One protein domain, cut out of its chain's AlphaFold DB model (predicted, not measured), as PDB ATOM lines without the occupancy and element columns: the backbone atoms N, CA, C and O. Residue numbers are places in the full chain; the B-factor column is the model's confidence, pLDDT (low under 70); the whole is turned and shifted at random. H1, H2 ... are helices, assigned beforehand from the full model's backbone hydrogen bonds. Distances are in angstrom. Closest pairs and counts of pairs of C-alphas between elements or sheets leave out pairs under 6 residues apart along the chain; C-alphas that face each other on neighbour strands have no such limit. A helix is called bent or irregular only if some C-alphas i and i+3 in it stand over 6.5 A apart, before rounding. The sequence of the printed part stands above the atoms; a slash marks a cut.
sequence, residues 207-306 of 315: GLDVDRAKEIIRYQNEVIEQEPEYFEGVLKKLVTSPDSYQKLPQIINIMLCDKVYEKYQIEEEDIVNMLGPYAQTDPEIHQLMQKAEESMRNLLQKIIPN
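AT A GLANCE: This is residues 207 to 306 of the 315 residues of an uncharacterized protein of Pseudocohnilembus persalinus (UniProt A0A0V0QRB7). Two long helices, H6 and H1, lie side by side and run the same way along the longest axis, and H4 crosses steeply over H1 on one side of this pair. H5 packs on H1 near its first residues, H2 sits toward the other end, against the last residues of H6 and the first part of H4, and the tiny H3 lies beyond H2 at that end. The 100 printed residues hold six named helices, in chain order H1 to H6, and no named strand; the class is all helix, with mostly crossed packing. The whole is compact, with a radius of gyration of the C-alphas of 14.2 A, and elongated, spanning 40 by 26 by 24 A.

HOW THE PARTS SIT: The longest helix, H6, residues 283 to 303, touches H1, residues 210 to 226, at a shallow tilt of 21 degrees, the same way; their closest C-alphas, of Asn 221 and Ala 292, are 5.4 A apart. H1 is the hub, touching three helices. With residues 216 to 223 alone it touches H4, residues 248 to 264, at a steep tilt of 60 degrees, opposite ways; the closest C-alphas, of Gln 220 and Leu 256, are 6.4 A apart. With residues 210 to 213 alone H1 touches H5, residues 268 to 278, at a steep tilt of 61 degrees, opposite ways; the closest C-alphas are those of Ala 213 and Ile 271, 5.9 A. H2, residues 228 to 238, touches residues 299 to 303 of H6, with the C-alphas of Lys 236 and Ile 303 closest at 6.6 A. H2 also touches H4, residues 248 to 255 alone, where the C-alphas of Leu 235 and Leu 248 are closest at 6.8 A. H3, residues 242 to 245, is close to H2 but not clearly touching, and is apart from H1, H5 and H6. In H1, H4 and H6 every O i to N i+4 pair is within hydrogen-bond range; in H2 and in H5 5 of 7 are, and H3 is too short for such a pair.

IN THESE COORDINATES: H6 measures 30.6 A from C-alpha 283 to C-alpha 303 at (9.837, 117.922, 3.453). H1 measures 24.2 A from C-alpha 210 at (11.376, 86.007, -3.745), H4 23.9 A, H5 16.0 A, H2 15.5 A and H3 5.6 A. H5 is irregular: C-alphas 274 and 277 are 7.1 A apart.

THE WHOLE: The two C-alphas farthest apart, of Gly 207 and Asn 306, are 43.2 A apart. The printed part has no cut, and its five links are tight. The mean pLDDT of the printed part is 87.0; residue 243 and residues 305 to 306 are under 70.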
ATOM      1  N   GLY A 207      16.585  86.521 -13.649       77.69
ATOM      2  CA  GLY A 207      15.859  85.684 -12.700       77.69
ATOM      3  C   GLY A 207      16.128  86.163 -11.277       77.69
ATOM      4  O   GLY A 207      17.210  85.920 -10.742       77.69
ATOM      5  N   LEU A 208      15.162  86.856 -10.684       88.31
ATOM      6  CA  LEU A 208      15.163  87.233  -9.274       88.31
ATOM      7  C   LEU A 208      14.336  86.202  -8.498       88.31
ATOM      8  O   LEU A 208      13.288  85.793  -8.979       88.31
ATOM      9  N   ASP A 209      14.781  85.768  -7.320       92.12
ATOM     10  CA  ASP A 209      13.945  84.964  -6.421       92.12
ATOM     11  C   ASP A 209      13.213  85.847  -5.391       92.12
ATOM     12  O   ASP A 209      13.510  87.035  -5.226       92.12
ATOM     13  N   VAL A 210      12.218  85.271  -4.706       91.50
ATOM     14  CA  VAL A 210      11.376  86.007  -3.745       91.50
ATOM     15  C   VAL A 210      12.207  86.564  -2.589       91.50
ATOM     16  O   VAL A 210      12.002  87.705  -2.175       91.50
ATOM     17  N   ASP A 211      13.143  85.778  -2.059       93.94
ATOM     18  CA  ASP A 211      13.931  86.160  -0.885       93.94
ATOM     19  C   ASP A 211      14.855  87.337  -1.205       93.94
ATOM     20  O   ASP A 211      14.985  88.277  -0.414       93.94
ATOM     21  N   ARG A 212      15.423  87.344  -2.411       94.06
ATOM     22  CA  ARG A 212      16.217  88.451  -2.922       94.06
ATOM     23  C   ARG A 212      15.367  89.690  -3.172       94.06
ATOM     24  O   ARG A 212      15.797  90.790  -2.828       94.06
ATOM     25  N   ALA A 213      14.153  89.539  -3.703       91.62
ATOM     26  CA  ALA A 213      13.222  90.658  -3.847       91.62
ATOM     27  C   ALA A 213      12.870  91.282  -2.480       91.62
ATOM     28  O   ALA A 213      12.899  92.504  -2.328       91.62
ATOM     29  N   LYS A 214      12.634  90.457  -1.450       93.44
ATOM     30  CA  LYS A 214      12.415  90.916  -0.067       93.44
ATOM     31  C   LYS A 214      13.625  91.662   0.495       93.44
ATOM     32  O   LYS A 214      13.460  92.699   1.136       93.44
ATOM     33  N   GLU A 215      14.840  91.168   0.257       95.75
ATOM     34  CA  GLU A 215      16.077  91.852   0.661       95.75
ATOM     35  C   GLU A 215      16.205  93.237   0.015       95.75
ATOM     36  O   GLU A 215      16.576  94.201   0.689       95.75
ATOM     37  N   ILE A 216      15.845  93.358  -1.264       94.31
ATOM     38  CA  ILE A 216      15.847  94.640  -1.969       94.31
ATOM     39  C   ILE A 216      14.843  95.611  -1.337       94.31
ATOM     40  O   ILE A 216      15.217  96.750  -1.060       94.31
ATOM     41  N   ILE A 217      13.615  95.174  -1.024       92.00
ATOM     42  CA  ILE A 217      12.626  96.041  -0.359       92.00
ATOM     43  C   ILE A 217      13.121  96.469   1.031       92.00
ATOM     44  O   ILE A 217      13.005  97.638   1.403       92.00
ATOM     45  N   ARG A 218      13.719  95.552   1.807       95.38
ATOM     46  CA  ARG A 218      14.319  95.900   3.109       95.38
ATOM     47  C   ARG A 218      15.388  96.976   2.956       95.38
ATOM     48  O   ARG A 218      15.389  97.923   3.735       95.38
ATOM     49  N   TYR A 219      16.245  96.854   1.946       96.12
ATOM     50  CA  TYR A 219      17.255  97.862   1.644       96.12
ATOM     51  C   TYR A 219      16.640  99.205   1.236       96.12
ATOM     52  O   TYR A 219      17.086 100.236   1.720       96.12
ATOM     53  N   GLN A 220      15.593  99.226   0.410       92.50
ATOM     54  CA  GLN A 220      14.905 100.475   0.067       92.50
ATOM     55  C   GLN A 220      14.343 101.167   1.316       92.50
ATOM     56  O   GLN A 220      14.554 102.365   1.495       92.50
ATOM     57  N   ASN A 221      13.695 100.413   2.209       92.12
ATOM     58  CA  ASN A 221      13.199 100.937   3.485       92.12
ATOM     59  C   ASN A 221      14.339 101.502   4.338       92.12
ATOM     60  O   ASN A 221      14.207 102.580   4.912       92.12
ATOM     61  N   GLU A 222      15.467 100.792   4.385       95.12
ATOM     62  CA  GLU A 222      16.669 101.227   5.088       95.12
ATOM     63  C   GLU A 222      17.203 102.558   4.545       95.12
ATOM     64  O   GLU A 222      17.441 103.472   5.328       95.12
ATOM     65  N   VAL A 223      17.319 102.703   3.222       94.50
ATOM     66  CA  VAL A 223      17.801 103.936   2.579       94.50
ATOM     67  C   VAL A 223      16.883 105.120   2.898       94.50
ATOM     68  O   VAL A 223      17.371 106.190   3.247       94.50
ATOM     69  N   ILE A 224      15.555 104.949   2.841       92.19
ATOM     70  CA  ILE A 224      14.608 106.030   3.181       92.19
ATOM     71  C   ILE A 224      14.754 106.456   4.652       92.19
ATOM     72  O   ILE A 224      14.662 107.642   4.973       92.19
ATOM     73  N   GLU A 225      14.942 105.491   5.554       92.50
ATOM     74  CA  GLU A 225      15.001 105.733   6.999       92.50
ATOM     75  C   GLU A 225      16.340 106.320   7.453       92.50
ATOM     76  O   GLU A 225      16.351 107.191   8.326       92.50
ATOM     77  N   GLN A 226      17.447 105.836   6.887       94.19
ATOM     78  CA  GLN A 226      18.802 106.158   7.333       94.19
ATOM     79  C   GLN A 226      19.463 107.281   6.530       94.19
ATOM     80  O   GLN A 226      20.357 107.935   7.061       94.19
ATOM     81  N   GLU A 227      19.025 107.531   5.293       92.19
ATOM     82  CA  GLU A 227      19.597 108.558   4.411       92.19
ATOM     83  C   GLU A 227      18.548 109.597   3.949       92.19
ATOM     84  O   GLU A 227      18.460 109.899   2.755       92.19
ATOM     85  N   PRO A 228      17.719 110.186   4.838       89.69
ATOM     86  CA  PRO A 228      16.701 111.151   4.420       89.69
ATOM     87  C   PRO A 228      17.305 112.376   3.711       89.69
ATOM     88  O   PRO A 228      16.707 112.898   2.767       89.69
ATOM     89  N   GLU A 229      18.512 112.802   4.094       89.25
ATOM     90  CA  GLU A 229      19.212 113.949   3.509       89.25
ATOM     91  C   GLU A 229      19.521 113.760   2.017       89.25
ATOM     92  O   GLU A 229      19.530 114.743   1.268       89.25
ATOM     93  N   TYR A 230      19.719 112.512   1.570       88.31
ATOM     94  CA  TYR A 230      19.922 112.180   0.157       88.31
ATOM     95  C   TYR A 230      18.723 112.621  -0.692       88.31
ATOM     96  O   TYR A 230      18.890 113.175  -1.780       88.31
ATOM     97  N   PHE A 231      17.508 112.444  -0.169       90.50
ATOM     98  CA  PHE A 231      16.270 112.836  -0.837       90.50
ATOM     99  C   PHE A 231      15.961 114.323  -0.663       90.50
ATOM    100  O   PHE A 231      15.537 114.987  -1.609       90.50
ATOM    101  N   GLU A 232      16.186 114.872   0.533       87.19
ATOM    102  CA  GLU A 232      15.821 116.252   0.861       87.19
ATOM    103  C   GLU A 232      16.419 117.283  -0.101       87.19
ATOM    104  O   GLU A 232      15.731 118.234  -0.474       87.19
ATOM    105  N   GLY A 233      17.676 117.099  -0.521       79.94
ATOM    106  CA  GLY A 233      18.352 118.027  -1.432       79.94
ATOM    107  C   GLY A 233      17.652 118.163  -2.787       79.94
ATOM    108  O   GLY A 233      17.571 119.263  -3.333       79.94
ATOM    109  N   VAL A 234      17.100 117.060  -3.296       83.31
ATOM    110  CA  VAL A 234      16.359 117.016  -4.565       83.31
ATOM    111  C   VAL A 234      14.940 117.536  -4.358       83.31
ATOM    112  O   VAL A 234      14.476 118.433  -5.059       83.31
ATOM    113  N   LEU A 235      14.254 117.016  -3.340       85.69
ATOM    114  CA  LEU A 235      12.832 117.265  -3.131       85.69
ATOM    115  C   LEU A 235      12.543 118.709  -2.705       85.69
ATOM    116  O   LEU A 235      11.572 119.291  -3.179       85.69
ATOM    117  N   LYS A 236      13.402 119.343  -1.892       82.81
ATOM    118  CA  LYS A 236      13.222 120.758  -1.502       82.81
ATOM    119  C   LYS A 236      13.285 121.713  -2.695       82.81
ATOM    120  O   LYS A 236      12.582 122.717  -2.691       82.81
ATOM    121  N   LYS A 237      14.092 121.406  -3.719       78.38
ATOM    122  CA  LYS A 237      14.155 122.206  -4.956       78.38
ATOM    123  C   LYS A 237      12.908 122.040  -5.820       78.38
ATOM    124  O   LYS A 237      12.566 122.944  -6.573       78.38
ATOM    125  N   LEU A 238      12.237 120.896  -5.710       76.44
ATOM    126  CA  LEU A 238      11.065 120.570  -6.516       76.44
ATOM    127  C   LEU A 238       9.778 121.151  -5.955       76.44
ATOM    128  O   LEU A 238       8.901 121.501  -6.740       76.44
ATOM    129  N   VAL A 239       9.700 121.304  -4.630       77.25
ATOM    130  CA  VAL A 239       8.581 121.885  -3.872       77.25
ATOM    131  C   VAL A 239       8.440 123.389  -4.155       77.25
ATOM    132  O   VAL A 239       8.657 124.261  -3.320       77.25
ATOM    133  N   THR A 240       8.079 123.715  -5.389       75.00
ATOM    134  CA  THR A 240       7.882 125.088  -5.878       75.00
ATOM    135  C   THR A 240       6.405 125.408  -6.076       75.00
ATOM    136  O   THR A 240       6.021 126.576  -6.135       75.00
ATOM    137  N   SER A 241       5.553 124.381  -6.155       73.69
ATOM    138  CA  SER A 241       4.112 124.518  -6.379       73.69
ATOM    139  C   SER A 241       3.316 123.363  -5.760       73.69
ATOM    140  O   SER A 241       3.861 122.279  -5.563       73.69
ATOM    141  N   PRO A 242       2.012 123.537  -5.483       71.00
ATOM    142  CA  PRO A 242       1.164 122.439  -5.023       71.00
ATOM    143  C   PRO A 242       1.190 121.207  -5.942       71.00
ATOM    144  O   PRO A 242       1.213 120.080  -5.457       71.00
ATOM    145  N   ASP A 243       1.266 121.425  -7.256       68.56
ATOM    146  CA  ASP A 243       1.283 120.353  -8.257       68.56
ATOM    147  C   ASP A 243       2.579 119.527  -8.180       68.56
ATOM    148  O   ASP A 243       2.571 118.315  -8.380       68.56
ATOM    149  N   SER A 244       3.700 120.149  -7.791       76.50
ATOM    150  CA  SER A 244       4.975 119.440  -7.614       76.50
ATOM    151  C   SER A 244       4.954 118.411  -6.475       76.50
ATOM    152  O   SER A 244       5.664 117.408  -6.557       76.50
ATOM    153  N   TYR A 245       4.095 118.583  -5.457       79.00
ATOM    154  CA  TYR A 245       3.962 117.606  -4.367       79.00
ATOM    155  C   TYR A 245       3.495 116.242  -4.865       79.00
ATOM    156  O   TYR A 245       3.900 115.211  -4.329       79.00
ATOM    157  N   GLN A 246       2.673 116.235  -5.914       76.94
ATOM    158  CA  GLN A 246       2.131 115.011  -6.490       76.94
ATOM    159  C   GLN A 246       3.217 114.192  -7.205       76.94
ATOM    160  O   GLN A 246       3.076 112.984  -7.343       76.94
ATOM    161  N   LYS A 247       4.336 114.816  -7.597       81.31
ATOM    162  CA  LYS A 247       5.456 114.144  -8.277       81.31
ATOM    163  C   LYS A 247       6.481 113.547  -7.312       81.31
ATOM    164  O   LYS A 247       7.251 112.672  -7.702       81.31
ATOM    165  N   LEU A 248       6.492 113.978  -6.047       86.19
ATOM    166  CA  LEU A 248       7.526 113.576  -5.085       86.19
ATOM    167  C   LEU A 248       7.635 112.054  -4.896       86.19
ATOM    168  O   LEU A 248       8.762 111.563  -4.931       86.19
ATOM    169  N   PRO A 249       6.540 111.274  -4.760       85.81
ATOM    170  CA  PRO A 249       6.659 109.823  -4.609       85.81
ATOM    171  C   PRO A 249       7.344 109.150  -5.806       85.81
ATOM    172  O   PRO A 249       8.164 108.252  -5.623       85.81
ATOM    173  N   GLN A 250       7.050 109.607  -7.027       86.06
ATOM    174  CA  GLN A 250       7.673 109.088  -8.245       86.06
ATOM    175  C   GLN A 250       9.168 109.415  -8.288       86.06
ATOM    176  O   GLN A 250       9.977 108.552  -8.619       86.06
ATOM    177  N   ILE A 251       9.541 110.637  -7.908       89.19
ATOM    178  CA  ILE A 251      10.934 111.096  -7.869       89.19
ATOM    179  C   ILE A 251      11.736 110.303  -6.834       89.19
ATOM    180  O   ILE A 251      12.822 109.817  -7.146       89.19
ATOM    181  N   ILE A 252      11.173 110.083  -5.641       91.25
ATOM    182  CA  ILE A 252      11.789 109.232  -4.614       91.25
ATOM    183  C   ILE A 252      11.963 107.807  -5.141       91.25
ATOM    184  O   ILE A 252      13.028 107.222  -4.970       91.25
ATOM    185  N   ASN A 253      10.956 107.258  -5.828       90.25
ATOM    186  CA  ASN A 253      11.050 105.922  -6.412       90.25
ATOM    187  C   ASN A 253      12.166 105.823  -7.464       90.25
ATOM    188  O   ASN A 253      12.908 104.849  -7.448       90.25
ATOM    189  N   ILE A 254      12.329 106.827  -8.336       92.06
ATOM    190  CA  ILE A 254      13.434 106.871  -9.313       92.06
ATOM    191  C   ILE A 254      14.784 106.839  -8.587       92.06
ATOM    192  O   ILE A 254      15.627 105.998  -8.897       92.06
ATOM    193  N   MET A 255      14.956 107.689  -7.572       93.25
ATOM    194  CA  MET A 255      16.184 107.746  -6.772       93.25
ATOM    195  C   MET A 255      16.481 106.422  -6.052       93.25
ATOM    196  O   MET A 255      17.623 105.965  -6.024       93.25
ATOM    197  N   LEU A 256      15.454 105.774  -5.493       94.38
ATOM    198  CA  LEU A 256      15.587 104.463  -4.856       94.38
ATOM    199  C   LEU A 256      15.952 103.370  -5.857       94.38
ATOM    200  O   LEU A 256      16.771 102.511  -5.540       94.38
ATOM    201  N   CYS A 257      15.369 103.389  -7.057       93.44
ATOM    202  CA  CYS A 257      15.702 102.426  -8.105       93.44
ATOM    203  C   CYS A 257      17.173 102.539  -8.513       93.44
ATOM    204  O   CYS A 257      17.823 101.519  -8.723       93.44
ATOM    205  N   ASP A 258      17.733 103.748  -8.557       94.69
ATOM    206  CA  ASP A 258      19.160 103.913  -8.832       94.69
ATOM    207  C   ASP A 258      20.044 103.411  -7.694       94.69
ATOM    208  O   ASP A 258      21.059 102.779  -7.968       94.69
ATOM    209  N   LYS A 259      19.641 103.590  -6.430       94.62
ATOM    210  CA  LYS A 259      20.344 102.989  -5.281       94.62
ATOM    211  C   LYS A 259      20.309 101.462  -5.313       94.62
ATOM    212  O   LYS A 259      21.309 100.798  -5.038       94.62
ATOM    213  N   VAL A 260      19.165 100.890  -5.678       95.00
ATOM    214  CA  VAL A 260      19.018  99.443  -5.874       95.00
ATOM    215  C   VAL A 260      19.905  98.957  -7.016       95.00
ATOM    216  O   VAL A 260      20.601  97.955  -6.850       95.00
ATOM    217  N   TYR A 261      19.938  99.675  -8.138       95.75
ATOM    218  CA  TYR A 261      20.824  99.351  -9.248       95.75
ATOM    219  C   TYR A 261      22.298  99.448  -8.837       95.75
ATOM    220  O   TYR A 261      23.061  98.522  -9.084       95.75
ATOM    221  N   GLU A 262      22.697 100.512  -8.138       95.31
ATOM    222  CA  GLU A 262      24.056 100.702  -7.624       95.31
ATOM    223  C   GLU A 262      24.505  99.495  -6.781       95.31
ATOM    224  O   GLU A 262      25.554  98.906  -7.048       95.31
ATOM    225  N   LYS A 263      23.675  99.067  -5.820       96.19
ATOM    226  CA  LYS A 263      24.018  97.999  -4.870       96.19
ATOM    227  C   LYS A 263      23.869  96.586  -5.434       96.19
ATOM    228  O   LYS A 263      24.686  95.713  -5.139       96.19
ATOM    229  N   TYR A 264      22.804  96.331  -6.186       95.38
ATOM    230  CA  TYR A 264      22.403  94.979  -6.577       95.38
ATOM    231  C   TYR A 264      22.479  94.729  -8.076       95.38
ATOM    232  O   TYR A 264      22.379  93.576  -8.492       95.38
ATOM    233  N   GLN A 265      22.669  95.778  -8.879       94.88
ATOM    234  CA  GLN A 265      22.574  95.725 -10.336       94.88
ATOM    235  C   GLN A 265      21.225  95.145 -10.776       94.88
ATOM    236  O   GLN A 265      21.162  94.416 -11.756       94.88
ATOM    237  N   ILE A 266      20.152  95.415 -10.035       93.81
ATOM    238  CA  ILE A 266      18.790  94.959 -10.336       93.81
ATOM    239  C   ILE A 266      17.958  96.172 -10.742       93.81
ATOM    240  O   ILE A 266      18.089  97.237 -10.138       93.81
ATOM    241  N   GLU A 267      17.135  96.015 -11.774       92.62
ATOM    242  CA  GLU A 267      16.231  97.057 -12.252       92.62
ATOM    243  C   GLU A 267      14.829  96.904 -11.643       92.62
ATOM    244  O   GLU A 267      14.467  95.863 -11.091       92.62
ATOM    245  N   GLU A 268      14.015  97.956 -11.730       89.25
ATOM    246  CA  GLU A 268      12.665  97.971 -11.149       89.25
ATOM    247  C   GLU A 268      11.768  96.856 -11.719       89.25
ATOM    248  O   GLU A 268      11.052  96.188 -10.974       89.25
ATOM    249  N   GLU A 269      11.833  96.622 -13.032       88.88
ATOM    250  CA  GLU A 269      11.060  95.594 -13.736       88.88
ATOM    251  C   GLU A 269      11.385  94.167 -13.274       88.88
ATOM    252  O   GLU A 269      10.487  93.325 -13.229       88.88
ATOM    253  N   ASP A 270      12.628  93.899 -12.862       89.12
ATOM    254  CA  ASP A 270      13.036  92.595 -12.326       89.12
ATOM    255  C   ASP A 270      12.294  92.299 -11.010       89.12
ATOM    256  O   ASP A 270      11.834  91.185 -10.761       89.12
ATOM    257  N   ILE A 271      12.135  93.328 -10.174       88.12
ATOM    258  CA  ILE A 271      11.470  93.238  -8.870       88.12
ATOM    259  C   ILE A 271       9.960  93.114  -9.056       88.12
ATOM    260  O   ILE A 271       9.331  92.256  -8.440       88.12
ATOM    261  N   VAL A 272       9.375  93.952  -9.917       84.81
ATOM    262  CA  VAL A 272       7.933  93.955 -10.201       84.81
ATOM    263  C   VAL A 272       7.471  92.603 -10.735       84.81
ATOM    264  O   VAL A 272       6.501  92.042 -10.219       84.81
ATOM    265  N   ASN A 273       8.167  92.071 -11.741       82.25
ATOM    266  CA  ASN A 273       7.795  90.804 -12.365       82.25
ATOM    267  C   ASN A 273       7.893  89.642 -11.372       82.25
ATOM    268  O   ASN A 273       7.067  88.731 -11.413       82.25
ATOM    269  N   MET A 274       8.859  89.700 -10.450       85.81
ATOM    270  CA  MET A 274       9.020  88.664  -9.438       85.81
ATOM    271  C   MET A 274       7.985  88.757  -8.313       85.81
ATOM    272  O   MET A 274       7.462  87.738  -7.867       85.81
ATOM    273  N   LEU A 275       7.676  89.963  -7.835       82.38
ATOM    274  CA  LEU A 275       6.757  90.153  -6.711       82.38
ATOM    275  C   LEU A 275       5.289  89.982  -7.091       82.38
ATOM    276  O   LEU A 275       4.503  89.650  -6.207       82.38
ATOM    277  N   GLY A 276       4.924  90.186  -8.361       77.38
ATOM    278  CA  GLY A 276       3.543  90.118  -8.851       77.38
ATOM    279  C   GLY A 276       2.733  88.968  -8.237       77.38
ATOM    280  O   GLY A 276       1.796  89.242  -7.489       77.38
ATOM    281  N   PRO A 277       3.134  87.698  -8.440       79.56
ATOM    282  CA  PRO A 277       2.405  86.537  -7.920       79.56
ATOM    283  C   PRO A 277       2.338  86.440  -6.389       79.56
ATOM    284  O   PRO A 277       1.443  85.790  -5.855       79.56
ATOM    285  N   TYR A 278       3.286  87.052  -5.673       81.31
ATOM    286  CA  TYR A 278       3.455  86.889  -4.226       81.31
ATOM    287  C   TYR A 278       2.919  88.069  -3.414       81.31
ATOM    288  O   TYR A 278       2.708  87.927  -2.210       81.31
ATOM    289  N   ALA A 279       2.668  89.215  -4.051       74.94
ATOM    290  CA  ALA A 279       2.276  90.453  -3.381       74.94
ATOM    291  C   ALA A 279       1.000  90.317  -2.532       74.94
ATOM    292  O   ALA A 279       0.850  91.023  -1.537       74.94
ATOM    293  N   GLN A 280       0.091  89.405  -2.901       74.06
ATOM    294  CA  GLN A 280      -1.144  89.148  -2.151       74.06
ATOM    295  C   GLN A 280      -1.051  87.956  -1.187       74.06
ATOM    296  O   GLN A 280      -1.813  87.885  -0.225       74.06
ATOM    297  N   THR A 281      -0.147  87.010  -1.439       86.19
ATOM    298  CA  THR A 281      -0.113  85.729  -0.719       86.19
ATOM    299  C   THR A 281       0.975  85.658   0.344       86.19
ATOM    300  O   THR A 281       0.880  84.825   1.240       86.19
ATOM    301  N   ASP A 282       2.016  86.490   0.245       88.56
ATOM    302  CA  ASP A 282       3.146  86.500   1.172       88.56
ATOM    303  C   ASP A 282       2.979  87.615   2.232       88.56
ATOM    304  O   ASP A 282       3.086  88.807   1.911       88.56
ATOM    305  N   PRO A 283       2.735  87.266   3.512       91.44
ATOM    306  CA  PRO A 283       2.521  88.253   4.572       91.44
ATOM    307  C   PRO A 283       3.734  89.145   4.837       91.44
ATOM    308  O   PRO A 283       3.578  90.283   5.277       91.44
ATOM    309  N   GLU A 284       4.943  88.640   4.596       93.06
ATOM    310  CA  GLU A 284       6.166  89.403   4.808       93.06
ATOM    311  C   GLU A 284       6.324  90.476   3.733       93.06
ATOM    312  O   GLU A 284       6.649  91.615   4.061       93.06
ATOM    313  N   ILE A 285       6.029  90.158   2.468       88.56
ATOM    314  CA  ILE A 285       6.003  91.168   1.398       88.56
ATOM    315  C   ILE A 285       5.004  92.276   1.748       88.56
ATOM    316  O   ILE A 285       5.348  93.454   1.661       88.56
ATOM    317  N   HIS A 286       3.813  91.918   2.237       86.06
ATOM    318  CA  HIS A 286       2.819  92.905   2.660       86.06
ATOM    319  C   HIS A 286       3.335  93.819   3.785       86.06
ATOM    320  O   HIS A 286       3.199  95.040   3.707       86.06
ATOM    321  N   GLN A 287       3.983  93.254   4.809       90.50
ATOM    322  CA  GLN A 287       4.591  94.034   5.895       90.50
ATOM    323  C   GLN A 287       5.707  94.958   5.393       90.50
ATOM    324  O   GLN A 287       5.791  96.115   5.808       90.50
ATOM    325  N   LEU A 288       6.555  94.472   4.486       88.56
ATOM    326  CA  LEU A 288       7.637  95.261   3.900       88.56
ATOM    327  C   LEU A 288       7.107  96.439   3.075       88.56
ATOM    328  O   LEU A 288       7.682  97.526   3.140       88.56
ATOM    329  N   MET A 289       6.000  96.245   2.354       85.00
ATOM    330  CA  MET A 289       5.316  97.297   1.601       85.00
ATOM    331  C   MET A 289       4.669  98.341   2.505       85.00
ATOM    332  O   MET A 289       4.862  99.533   2.282       85.00
ATOM    333  N   GLN A 290       3.964  97.914   3.558       86.19
ATOM    334  CA  GLN A 290       3.408  98.834   4.556       86.19
ATOM    335  C   GLN A 290       4.509  99.677   5.205       86.19
ATOM    336  O   GLN A 290       4.354 100.889   5.367       86.19
ATOM    337  N   LYS A 291       5.648  99.050   5.526       88.44
ATOM    338  CA  LYS A 291       6.815  99.761   6.047       88.44
ATOM    339  C   LYS A 291       7.333 100.787   5.032       88.44
ATOM    340  O   LYS A 291       7.545 101.932   5.410       88.44
ATOM    341  N   ALA A 292       7.456 100.423   3.754       86.06
ATOM    342  CA  ALA A 292       7.881 101.349   2.701       86.06
ATOM    343  C   ALA A 292       6.963 102.575   2.585       86.06
ATOM    344  O   ALA A 292       7.438 103.706   2.472       86.06
ATOM    345  N   GLU A 293       5.646 102.366   2.643       82.88
ATOM    346  CA  GLU A 293       4.657 103.447   2.630       82.88
ATOM    347  C   GLU A 293       4.785 104.364   3.850       82.88
ATOM    348  O   GLU A 293       4.708 105.587   3.718       82.88
ATOM    349  N   GLU A 294       5.008 103.795   5.034       86.88
ATOM    350  CA  GLU A 294       5.241 104.563   6.252       86.88
ATOM    351  C   GLU A 294       6.536 105.379   6.180       86.88
ATOM    352  O   GLU A 294       6.502 106.584   6.445       86.88
ATOM    353  N   SER A 295       7.655 104.775   5.772       86.00
ATOM    354  CA  SER A 295       8.938 105.472   5.625       86.00
ATOM    355  C   SER A 295       8.822 106.612   4.602       86.00
ATOM    356  O   SER A 295       9.250 107.735   4.875       86.00
ATOM    357  N   MET A 296       8.153 106.366   3.468       87.06
ATOM    358  CA  MET A 296       7.859 107.375   2.444       87.06
ATOM    359  C   MET A 296       7.006 108.525   2.997       87.06
ATOM    360  O   MET A 296       7.339 109.696   2.814       87.06
ATOM    361  N   ARG A 297       5.913 108.213   3.704       86.44
ATOM    362  CA  ARG A 297       5.036 109.216   4.327       86.44
ATOM    363  C   ARG A 297       5.807 110.074   5.326       86.44
ATOM    364  O   ARG A 297       5.656 111.292   5.318       86.44
ATOM    365  N   ASN A 298       6.638 109.452   6.160       88.00
ATOM    366  CA  ASN A 298       7.448 110.147   7.156       88.00
ATOM    367  C   ASN A 298       8.473 111.078   6.491       88.00
ATOM    368  O   ASN A 298       8.643 112.213   6.934       88.00
ATOM    369  N   LEU A 299       9.114 110.639   5.402       87.69
ATOM    370  CA  LEU A 299      10.007 111.480   4.604       87.69
ATOM    371  C   LEU A 299       9.258 112.679   4.000       87.69
ATOM    372  O   LEU A 299       9.688 113.820   4.152       87.69
ATOM    373  N   LEU A 300       8.101 112.449   3.374       87.50
ATOM    374  CA  LEU A 300       7.293 113.518   2.780       87.50
ATOM    375  C   LEU A 300       6.808 114.529   3.829       87.50
ATOM    376  O   LEU A 300       6.859 115.728   3.575       87.50
ATOM    377  N   GLN A 301       6.400 114.084   5.021       86.44
ATOM    378  CA  GLN A 301       5.992 114.977   6.115       86.44
ATOM    379  C   GLN A 301       7.129 115.871   6.628       86.44
ATOM    380  O   GLN A 301       6.863 116.981   7.085       86.44
ATOM    381  N   LYS A 302       8.387 115.418   6.552       85.62
ATOM    382  CA  LYS A 302       9.555 116.247   6.895       85.62
ATOM    383  C   LYS A 302       9.817 117.339   5.857       85.62
ATOM    384  O   LYS A 302      10.333 118.399   6.197       85.62
ATOM    385  N   ILE A 303       9.486 117.069   4.595       83.50
ATOM    386  CA  ILE A 303       9.837 117.922   3.453       83.50
ATOM    387  C   ILE A 303       8.731 118.921   3.133       83.50
ATOM    388  O   ILE A 303       9.022 120.076   2.832       83.50
ATOM    389  N   ILE A 304       7.474 118.484   3.186       80.75
ATOM    390  CA  ILE A 304       6.309 119.317   2.908       80.75
ATOM    391  C   ILE A 304       6.023 120.142   4.169       80.75
ATOM    392  O   ILE A 304       5.606 119.572   5.180       80.75
ATOM    393  N   PRO A 305       6.224 121.474   4.148       69.62
ATOM    394  CA  PRO A 305       5.918 122.313   5.299       69.62
ATOM    395  C   PRO A 305       4.442 122.142   5.642       69.62
ATOM    396  O   PRO A 305       3.600 122.252   4.752       69.62
ATOM    397  N   ASN A 306       4.126 121.870   6.911       64.62
ATOM    398  CA  ASN A 306       2.748 121.657   7.344       64.62
ATOM    399  C   ASN A 306       1.892 122.867   6.912       64.62
ATOM    400  O   ASN A 306       2.076 123.956   7.472       64.62
TER     401      ASN A 306